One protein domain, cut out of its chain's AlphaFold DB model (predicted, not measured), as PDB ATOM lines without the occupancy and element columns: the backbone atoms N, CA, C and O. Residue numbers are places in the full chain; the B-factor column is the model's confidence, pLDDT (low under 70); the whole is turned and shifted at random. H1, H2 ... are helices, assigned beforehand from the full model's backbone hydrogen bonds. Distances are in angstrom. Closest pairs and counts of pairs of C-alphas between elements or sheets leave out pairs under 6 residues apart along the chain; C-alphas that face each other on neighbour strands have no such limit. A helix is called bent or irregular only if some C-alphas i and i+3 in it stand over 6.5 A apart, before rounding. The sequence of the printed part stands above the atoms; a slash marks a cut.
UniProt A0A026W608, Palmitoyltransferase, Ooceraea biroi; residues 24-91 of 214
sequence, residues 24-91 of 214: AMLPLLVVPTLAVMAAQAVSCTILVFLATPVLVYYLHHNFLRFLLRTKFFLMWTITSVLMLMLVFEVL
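AT A GLANCE: This is residues 24 to 91 of the 214 residues of the protein "Palmitoyltransferase" of Ooceraea biroi (UniProt A0A026W608). The longest helix, H2, and the helix H3 make two long sides with a gap between them, and the shorter H1 runs as a slanting bridge from the beginning of H3 to the beginning of H2, somewhat like a flat Z. H1 and H2 form a helical hairpin that is closed at its turn and spreads open away from it, while residues 84 to 91 of H3 stick out free at the far end. The printed part has 68 residues with three named helices, in the order H1, H2, H3, and no named strand; its class is all helix. It is only just compact, close to loose, with a radius of gyration of the C-alphas of 13.2 A, and its flat outline spans 39 by 25 by 13 A.

IN THESE COORDINATES: H2, residues 42 to 64, is 30.4 A long from first to last C-alpha and begins with C-alpha 42 at (34.422, 59.648, 114.961). H1, residues 24 to 38, is 22.1 A long and begins with C-alpha 24 at (19.228, 82.778, 105.653). H3, residues 72 to 91, is 28.2 A long and ends with C-alpha 91 at (16.704, 55.304, 108.286). H1 and H2 are neither bent nor irregular, but only just: C-alphas 24 and 27 are 6.4 A apart, and so are C-alphas 61 and 64.

HOW THE PARTS SIT: H2 touches H1 with residues 44 to 48 alone, and H1 touches H2 with residues 34 to 38 alone. Their closest C-alphas are those of Ala 38 and Thr 45, 4.2 A apart. This hairpin has a shallow tilt of 23 degrees, its helices running opposite ways, with centres 12.7 A apart. H1 also touches H3, with 14 pairs of C-alphas within 8 A; the closest are those of Pro 27 and Trp 76, 5.0 A apart. H1 and H3 run the same way at a steep tilt of 43 degrees, with centres 10.3 A apart. H2 and H3 are apart. In H3 every O i to N i+4 pair is within hydrogen-bond range; in H1 9 of 11 are, and in H2 17 of 19.

THE WHOLE: The two C-alphas farthest apart, those of Phe 66 and Leu 91, are 40.1 A from each other. The printed part has no cut. The link from H1 to H2, with 3 residues between them, is tight, and the link from H2 to H3, with 7, is short. The mean pLDDT of the printed part is 78.8; residue 24 and residues 62 to 70, of which 62 to 64 belong to H2, are under 70.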
ATOM      1  N   ALA A  24      20.092  83.953 105.752       69.31
ATOM      2  CA  ALA A  24      19.228  82.778 105.653       69.31
ATOM      3  C   ALA A  24      19.836  81.668 104.782       69.31
ATOM      4  O   ALA A  24      19.507  80.498 104.965       69.31
ATOM      5  N   MET A  25      20.738  82.012 103.855       78.19
ATOM      6  CA  MET A  25      21.420  81.021 103.014       78.19
ATOM      7  C   MET A  25      22.543  80.304 103.762       78.19
ATOM      8  O   MET A  25      22.863  79.160 103.440       78.19
ATOM      9  N   LEU A  26      23.132  80.958 104.768       79.56
ATOM     10  CA  LEU A  26      24.281  80.424 105.489       79.56
ATOM     11  C   LEU A  26      23.958  79.103 106.224       79.56
ATOM     12  O   LEU A  26      24.652  78.121 105.962       79.56
ATOM     13  N   PRO A  27      22.893  78.985 107.047       79.06
ATOM     14  CA  PRO A  27      22.555  77.708 107.682       79.06
ATOM     15  C   PRO A  27      22.175  76.604 106.689       79.06
ATOM     16  O   PRO A  27      22.513  75.444 106.908       79.06
ATOM     17  N   LEU A  28      21.532  76.962 105.572       81.38
ATOM     18  CA  LEU A  28      21.092  76.007 104.551       81.38
ATOM     19  C   LEU A  28      22.259  75.245 103.908       81.38
ATOM     20  O   LEU A  28      22.097  74.090 103.529       81.38
ATOM     21  N   LEU A  29      23.431  75.872 103.799       82.44
ATOM     22  CA  LEU A  29      24.637  75.250 103.246       82.44
ATOM     23  C   LEU A  29      25.556  74.691 104.342       82.44
ATOM     24  O   LEU A  29      26.158  73.630 104.171       82.44
ATOM     25  N   VAL A  30      25.659  75.379 105.481       83.44
ATOM     26  CA  VAL A  30      26.563  74.992 106.574       83.44
ATOM     27  C   VAL A  30      26.065  73.745 107.306       83.44
ATOM     28  O   VAL A  30      26.857  72.851 107.582       83.44
ATOM     29  N   VAL A  31      24.764  73.619 107.582       83.44
ATOM     30  CA  VAL A  31      24.241  72.470 108.341       83.44
ATOM     31  C   VAL A  31      24.445  71.139 107.593       83.44
ATOM     32  O   VAL A  31      24.996  70.213 108.194       83.44
ATOM     33  N   PRO A  32      24.110  71.008 106.291       83.69
ATOM     34  CA  PRO A  32      24.340  69.759 105.564       83.69
ATOM     35  C   PRO A  32      25.822  69.416 105.398       83.69
ATOM     36  O   PRO A  32      26.200  68.253 105.513       83.69
ATOM     37  N   THR A  33      26.680  70.411 105.158       84.62
ATOM     38  CA  THR A  33      28.125  70.180 104.992       84.62
ATOM     39  C   THR A  33      28.772  69.703 106.290       84.62
ATOM     40  O   THR A  33      29.516  68.722 106.269       84.62
ATOM     41  N   LEU A  34      28.426  70.317 107.428       84.81
ATOM     42  CA  LEU A  34      28.872  69.859 108.744       84.81
ATOM     43  C   LEU A  34      28.369  68.444 109.058       84.81
ATOM     44  O   LEU A  34      29.140  67.639 109.576       84.81
ATOM     45  N   ALA A  35      27.121  68.117 108.708       82.50
ATOM     46  CA  ALA A  35      26.566  66.777 108.907       82.50
ATOM     47  C   ALA A  35      27.319  65.710 108.091       82.50
ATOM     48  O   ALA A  35      27.692  64.670 108.633       82.50
ATOM     49  N   VAL A  36      27.615  65.985 106.814       85.44
ATOM     50  CA  VAL A  36      28.398  65.077 105.957       85.44
ATOM     51  C   VAL A  36      29.818  64.905 106.492       85.44
ATOM     52  O   VAL A  36      30.312  63.784 106.557       85.44
ATOM     53  N   MET A  37      30.474  65.989 106.914       84.69
ATOM     54  CA  MET A  37      31.810  65.916 107.514       84.69
ATOM     55  C   MET A  37      31.814  65.110 108.816       84.69
ATOM     56  O   MET A  37      32.714  64.301 109.037       84.69
ATOM     57  N   ALA A  38      30.806  65.303 109.669       83.50
ATOM     58  CA  ALA A  38      30.689  64.586 110.933       83.50
ATOM     59  C   ALA A  38      30.485  63.076 110.734       83.50
ATOM     60  O   ALA A  38      30.910  62.303 111.590       83.50
ATOM     61  N   ALA A  39      29.889  62.659 109.613       83.00
ATOM     62  CA  ALA A  39      29.633  61.257 109.289       83.00
ATOM     63  C   ALA A  39      30.873  60.483 108.799       83.00
ATOM     64  O   ALA A  39      30.839  59.258 108.750       83.00
ATOM     65  N   GLN A  40      31.972  61.159 108.436       86.75
ATOM     66  CA  GLN A  40      33.138  60.492 107.836       86.75
ATOM     67  C   GLN A  40      33.993  59.715 108.846       86.75
ATOM     68  O   GLN A  40      34.555  58.677 108.504       86.75
ATOM     69  N   ALA A  41      34.123  60.211 110.077       85.88
ATOM     70  CA  ALA A  41      34.901  59.564 111.132       85.88
ATOM     71  C   ALA A  41      34.507  60.089 112.517       85.88
ATOM     72  O   ALA A  41      34.156  61.257 112.664       85.88
ATOM     73  N   VAL A  42      34.687  59.265 113.558       82.88
ATOM     74  CA  VAL A  42      34.422  59.648 114.961       82.88
ATOM     75  C   VAL A  42      35.257  60.864 115.387       82.88
ATOM     76  O   VAL A  42      34.769  61.743 116.093       82.88
ATOM     77  N   SER A  43      36.506  60.963 114.920       84.56
ATOM     78  CA  SER A  43      37.361  62.133 115.159       84.56
ATOM     79  C   SER A  43      36.792  63.399 114.517       84.56
ATOM     80  O   SER A  43      36.809  64.461 115.136       84.56
ATOM     81  N   CYS A  44      36.243  63.289 113.304       83.75
ATOM     82  CA  CYS A  44      35.575  64.389 112.615       83.75
ATOM     83  C   CYS A  44      34.301  64.806 113.354       83.75
ATOM     84  O   CYS A  44      34.065  66.001 113.507       83.75
ATOM     85  N   THR A  45      33.531  63.855 113.892       82.50
ATOM     86  CA  THR A  45      32.377  64.150 114.751       82.50
ATOM     87  C   THR A  45      32.802  64.965 115.973       82.50
ATOM     88  O   THR A  45      32.273  66.048 116.199       82.50
ATOM     89  N   ILE A  46      33.805  64.504 116.728       86.56
ATOM     90  CA  ILE A  46      34.282  65.201 117.934       86.56
ATOM     91  C   ILE A  46      34.755  66.619 117.589       86.56
ATOM     92  O   ILE A  46      34.374  67.576 118.261       86.56
ATOM     93  N   LEU A  47      35.534  66.774 116.514       87.75
ATOM     94  CA  LEU A  47      36.014  68.080 116.068       87.75
ATOM     95  C   LEU A  47      34.866  69.018 115.684       87.75
ATOM     96  O   LEU A  47      34.865  70.166 116.116       87.75
ATOM     97  N   VAL A  48      33.874  68.543 114.923       85.44
ATOM     98  CA  VAL A  48      32.709  69.350 114.531       85.44
ATOM     99  C   VAL A  48      31.895  69.761 115.758       85.44
ATOM    100  O   VAL A  48      31.577  70.940 115.904       85.44
ATOM    101  N   PHE A  49      31.608  68.839 116.678       81.50
ATOM    102  CA  PHE A  49      30.832  69.136 117.886       81.50
ATOM    103  C   PHE A  49      31.550  70.082 118.857       81.50
ATOM    104  O   PHE A  49      30.879  70.831 119.561       81.50
ATOM    105  N   LEU A  50      32.887  70.093 118.885       85.81
ATOM    106  CA  LEU A  50      33.667  71.044 119.685       85.81
ATOM    107  C   LEU A  50      33.838  72.397 118.982       85.81
ATOM    108  O   LEU A  50      33.720  73.444 119.615       85.81
ATOM    109  N   ALA A  51      34.086  72.397 117.672       85.12
ATOM    110  CA  ALA A  51      34.329  73.615 116.905       85.12
ATOM    111  C   ALA A  51      33.048  74.426 116.665       85.12
ATOM    112  O   ALA A  51      33.094  75.652 116.689       85.12
ATOM    113  N   THR A  52      31.901  73.769 116.475       81.31
ATOM    114  CA  THR A  52      30.616  74.435 116.196       81.31
ATOM    115  C   THR A  52      30.175  75.397 117.307       81.31
ATOM    116  O   THR A  52      29.928  76.558 116.990       81.31
ATOM    117  N   PRO A  53      30.103  75.015 118.598       78.94
ATOM    118  CA  PRO A  53      29.714  75.945 119.659       78.94
ATOM    119  C   PRO A  53      30.737  77.068 119.851       78.94
ATOM    120  O   PRO A  53      30.339  78.194 120.129       78.94
ATOM    121  N   VAL A  54      32.034  76.802 119.648       82.81
ATOM    122  CA  VAL A  54      33.086  77.831 119.710       82.81
ATOM    123  C   VAL A  54      32.932  78.835 118.570       82.81
ATOM    124  O   VAL A  54      32.999  80.039 118.805       82.81
ATOM    125  N   LEU A  55      32.669  78.361 117.350       80.88
ATOM    126  CA  LEU A  55      32.423  79.203 116.185       80.88
ATOM    127  C   LEU A  55      31.139  80.017 116.359       80.88
ATOM    128  O   LEU A  55      31.158  81.223 116.145       80.88
ATOM    129  N   VAL A  56      30.043  79.390 116.796       75.50
ATOM    130  CA  VAL A  56      28.773  80.076 117.073       75.50
ATOM    131  C   VAL A  56      28.950  81.113 118.180       75.50
ATOM    132  O   VAL A  56      28.491  82.237 118.017       75.50
ATOM    133  N   TYR A  57      29.663  80.791 119.262       77.31
ATOM    134  CA  TYR A  57      29.976  81.737 120.336       77.31
ATOM    135  C   TYR A  57      30.843  82.901 119.843       77.31
ATOM    136  O   TYR A  57      30.540  84.054 120.135       77.31
ATOM    137  N   TYR A  58      31.890  82.624 119.059       78.31
ATOM    138  CA  TYR A  58      32.780  83.637 118.489       78.31
ATOM    139  C   TYR A  58      32.037  84.568 117.523       78.31
ATOM    140  O   TYR A  58      32.134  85.791 117.642       78.31
ATOM    141  N   LEU A  59      31.246  84.001 116.605       71.50
ATOM    142  CA  LEU A  59      30.373  84.755 115.706       71.50
ATOM    143  C   LEU A  59      29.336  85.551 116.505       71.50
ATOM    144  O   LEU A  59      29.057  86.701 116.168       71.50
ATOM    145  N   HIS A  60      28.804  84.981 117.593       70.81
ATOM    146  CA  HIS A  60      27.823  85.647 118.441       70.81
ATOM    147  C   HIS A  60      28.408  86.842 119.183       70.81
ATOM    148  O   HIS A  60      27.830  87.928 119.171       70.81
ATOM    149  N   HIS A  61      29.589  86.659 119.762       70.44
ATOM    150  CA  HIS A  61      30.302  87.680 120.508       70.44
ATOM    151  C   HIS A  61      30.763  88.841 119.616       70.44
ATOM    152  O   HIS A  61      30.574  89.998 119.987       70.44
ATOM    153  N   ASN A  62      31.348  88.546 118.448       66.00
ATOM    154  CA  ASN A  62      32.006  89.555 117.611       66.00
ATOM    155  C   ASN A  62      31.096  90.201 116.561       66.00
ATOM    156  O   ASN A  62      31.363  91.328 116.157       66.00
ATOM    157  N   PHE A  63      30.051  89.506 116.103       61.09
ATOM    158  CA  PHE A  63      29.211  89.967 114.991       61.09
ATOM    159  C   PHE A  63      27.712  89.943 115.335       61.09
ATOM    160  O   PHE A  63      27.008  90.914 115.061       61.09
ATOM    161  N   LEU A  64      27.200  88.884 115.986       56.19
ATOM    162  CA  LEU A  64      25.749  88.730 116.185       56.19
ATOM    163  C   LEU A  64      25.156  89.526 117.354       56.19
ATOM    164  O   LEU A  64      23.946  89.734 117.335       56.19
ATOM    165  N   ARG A  65      25.941  90.057 118.309       60.09
ATOM    166  CA  ARG A  65      25.420  91.049 119.281       60.09
ATOM    167  C   ARG A  65      24.826  92.287 118.594       60.09
ATOM    168  O   ARG A  65      23.891  92.873 119.125       60.09
ATOM    169  N   PHE A  66      25.320  92.645 117.404       54.75
ATOM    170  CA  PHE A  66      24.768  93.720 116.566       54.75
ATOM    171  C   PHE A  66      23.682  93.241 115.578       54.75
ATOM    172  O   PHE A  66      22.953  94.059 115.029       54.75
ATOM    173  N   LEU A  67      23.535  91.924 115.377       53.91
ATOM    174  CA  LEU A  67      22.610  91.297 114.423       53.91
ATOM    175  C   LEU A  67      21.496  90.484 115.109       53.91
ATOM    176  O   LEU A  67      20.890  89.628 114.466       53.91
ATOM    177  N   LEU A  68      21.186  90.750 116.386       52.94
ATOM    178  CA  LEU A  68      20.114  90.095 117.169       52.94
ATOM    179  C   LEU A  68      18.712  90.175 116.522       52.94
ATOM    180  O   LEU A  68      17.788  89.517 116.981       52.94
ATOM    181  N   ARG A  69      18.560  90.922 115.420       58.31
ATOM    182  CA  ARG A  69      17.358  90.979 114.576       58.31
ATOM    183  C   ARG A  69      17.444  90.136 113.291       58.31
ATOM    184  O   ARG A  69      16.663  90.347 112.365       58.31
ATOM    185  N   THR A  70      18.421  89.238 113.164       63.09
ATOM    186  CA  THR A  70      18.580  88.372 111.980       63.09
ATOM    187  C   THR A  70      17.946  87.005 112.210       63.09
ATOM    188  O   THR A  70      18.027  86.418 113.286       63.09
ATOM    189  N   LYS A  71      17.331  86.450 111.160       70.38
ATOM    190  CA  LYS A  71      16.609  85.162 111.190       70.38
ATOM    191  C   LYS A  71      17.543  83.945 111.260       70.38
ATOM    192  O   LYS A  71      17.112  82.836 110.966       70.38
ATOM    193  N   PHE A  72      18.817  84.136 111.599       74.50
ATOM    194  CA  PHE A  72      19.854  83.111 111.512       74.50
ATOM    195  C   PHE A  72      19.543  81.890 112.385       74.50
ATOM    196  O   PHE A  72      19.511  80.777 111.869       74.50
ATOM    197  N   PHE A  73      19.249  82.084 113.676       73.19
ATOM    198  CA  PHE A  73      18.943  80.975 114.592       73.19
ATOM    199  C   PHE A  73      17.669  80.227 114.195       73.19
ATOM    200  O   PHE A  73      17.636  79.002 114.244       73.19
ATOM    201  N   LEU A  74      16.654  80.950 113.720       75.75
ATOM    202  CA  LEU A  74      15.426  80.360 113.195       75.75
ATOM    203  C   LEU A  74      15.680  79.555 111.907       75.75
ATOM    204  O   LEU A  74      15.168  78.452 111.751       75.75
ATOM    205  N   MET A  75      16.504  80.057 110.984       81.31
ATOM    206  CA  MET A  75      16.878  79.313 109.775       81.31
ATOM    207  C   MET A  75      17.758  78.103 110.100       81.31
ATOM    208  O   MET A  75      17.600  77.045 109.492       81.31
ATOM    209  N   TRP A  76      18.645  78.220 111.087       82.12
ATOM    210  CA  TRP A  76      19.452  77.117 111.602       82.12
ATOM    211  C   TRP A  76      18.588  76.007 112.201       82.12
ATOM    212  O   TRP A  76      18.793  74.836 111.885       82.12
ATOM    213  N   THR A  77      17.590  76.346 113.019       82.50
ATOM    214  CA  THR A  77      16.683  75.341 113.586       82.50
ATOM    215  C   THR A  77      15.806  74.695 112.525       82.50
ATOM    216  O   THR A  77      15.727  73.471 112.497       82.50
ATOM    217  N   ILE A  78      15.229  75.464 111.595       84.94
ATOM    218  CA  ILE A  78      14.440  74.905 110.484       84.94
ATOM    219  C   ILE A  78      15.279  73.938 109.644       84.94
ATOM    220  O   ILE A  78      14.858  72.810 109.402       84.94
ATOM    221  N   THR A  79      16.474  74.349 109.212       84.62
ATOM    222  CA  THR A  79      17.348  73.501 108.381       84.62
ATOM    223  C   THR A  79      17.810  72.251 109.127       84.62
ATOM    224  O   THR A  79      17.811  71.169 108.547       84.62
ATOM    225  N   SER A  80      18.105  72.362 110.424       85.88
ATOM    226  CA  SER A  80      18.450  71.213 111.271       85.88
ATOM    227  C   SER A  80      17.282  70.230 111.420       85.88
ATOM    228  O   SER A  80      17.483  69.025 111.307       85.88
ATOM    229  N   VAL A  81      16.055  70.725 111.624       86.88
ATOM    230  CA  VAL A  81      14.848  69.884 111.721       86.88
ATOM    231  C   VAL A  81      14.549  69.196 110.392       86.88
ATOM    232  O   VAL A  81      14.305  67.994 110.380       86.88
ATOM    233  N   LEU A  82      14.619  69.917 109.269       87.50
ATOM    234  CA  LEU A  82      14.427  69.328 107.940       87.50
ATOM    235  C   LEU A  82      15.461  68.232 107.662       87.50
ATOM    236  O   LEU A  82      15.093  67.151 107.213       87.50
ATOM    237  N   MET A  83      16.733  68.468 107.993       85.56
ATOM    238  CA  MET A  83      17.774  67.447 107.871       85.56
ATOM    239  C   MET A  83      17.493  66.226 108.756       85.56
ATOM    240  O   MET A  83      17.634  65.103 108.285       85.56
ATOM    241  N   LEU A  84      17.053  66.414 110.005       84.75
ATOM    242  CA  LEU A  84      16.691  65.302 110.892       84.75
ATOM    243  C   LEU A  84      15.500  64.491 110.366       84.75
ATOM    244  O   LEU A  84      15.527  63.265 110.446       84.75
ATOM    245  N   MET A  85      14.483  65.151 109.808       86.50
ATOM    246  CA  MET A  85      13.332  64.480 109.194       86.50
ATOM    247  C   MET A  85      13.752  63.654 107.974       86.50
ATOM    248  O   MET A  85      13.371  62.492 107.870       86.50
ATOM    249  N   LEU A  86      14.610  64.209 107.109       87.31
ATOM    250  CA  LEU A  86      15.166  63.484 105.962       87.31
ATOM    251  C   LEU A  86      15.985  62.267 106.407       87.31
ATOM    252  O   LEU A  86      15.825  61.178 105.861       87.31
ATOM    253  N   VAL A  87      16.833  62.425 107.427       85.19
ATOM    254  CA  VAL A  87      17.592  61.307 108.004       85.19
ATOM    255  C   VAL A  87      16.644  60.239 108.552       85.19
ATOM    256  O   VAL A  87      16.855  59.058 108.296       85.19
ATOM    257  N   PHE A  88      15.581  60.625 109.261       83.56
ATOM    258  CA  PHE A  88      14.607  59.678 109.805       83.56
ATOM    259  C   PHE A  88      13.888  58.881 108.712       83.56
ATOM    260  O   PHE A  88      13.737  57.666 108.842       83.56
ATOM    261  N   GLU A  89      13.480  59.532 107.622       87.00
ATOM    262  CA  GLU A  89      12.877  58.853 106.471       87.00
ATOM    263  C   GLU A  89      13.844  57.854 105.830       87.00
ATOM    264  O   GLU A  89      13.465  56.705 105.595       87.00
ATOM    265  N   VAL A  90      15.105  58.245 105.626       84.81
ATOM    266  CA  VAL A  90      16.145  57.361 105.077       84.81
ATOM    267  C   VAL A  90      16.395  56.160 105.993       84.81
ATOM    268  O   VAL A  90      16.423  55.024 105.521       84.81
ATOM    269  N   LEU A  91      16.515  56.380 107.305       81.31
ATOM    270  CA  LEU A  91      16.704  55.304 108.286       81.31
ATOM    271  C   LEU A  91      15.498  54.356 108.345       81.31
ATOM    272  O   LEU A  91      15.659  53.149 108.533       81.31
TER     273      LEU A  91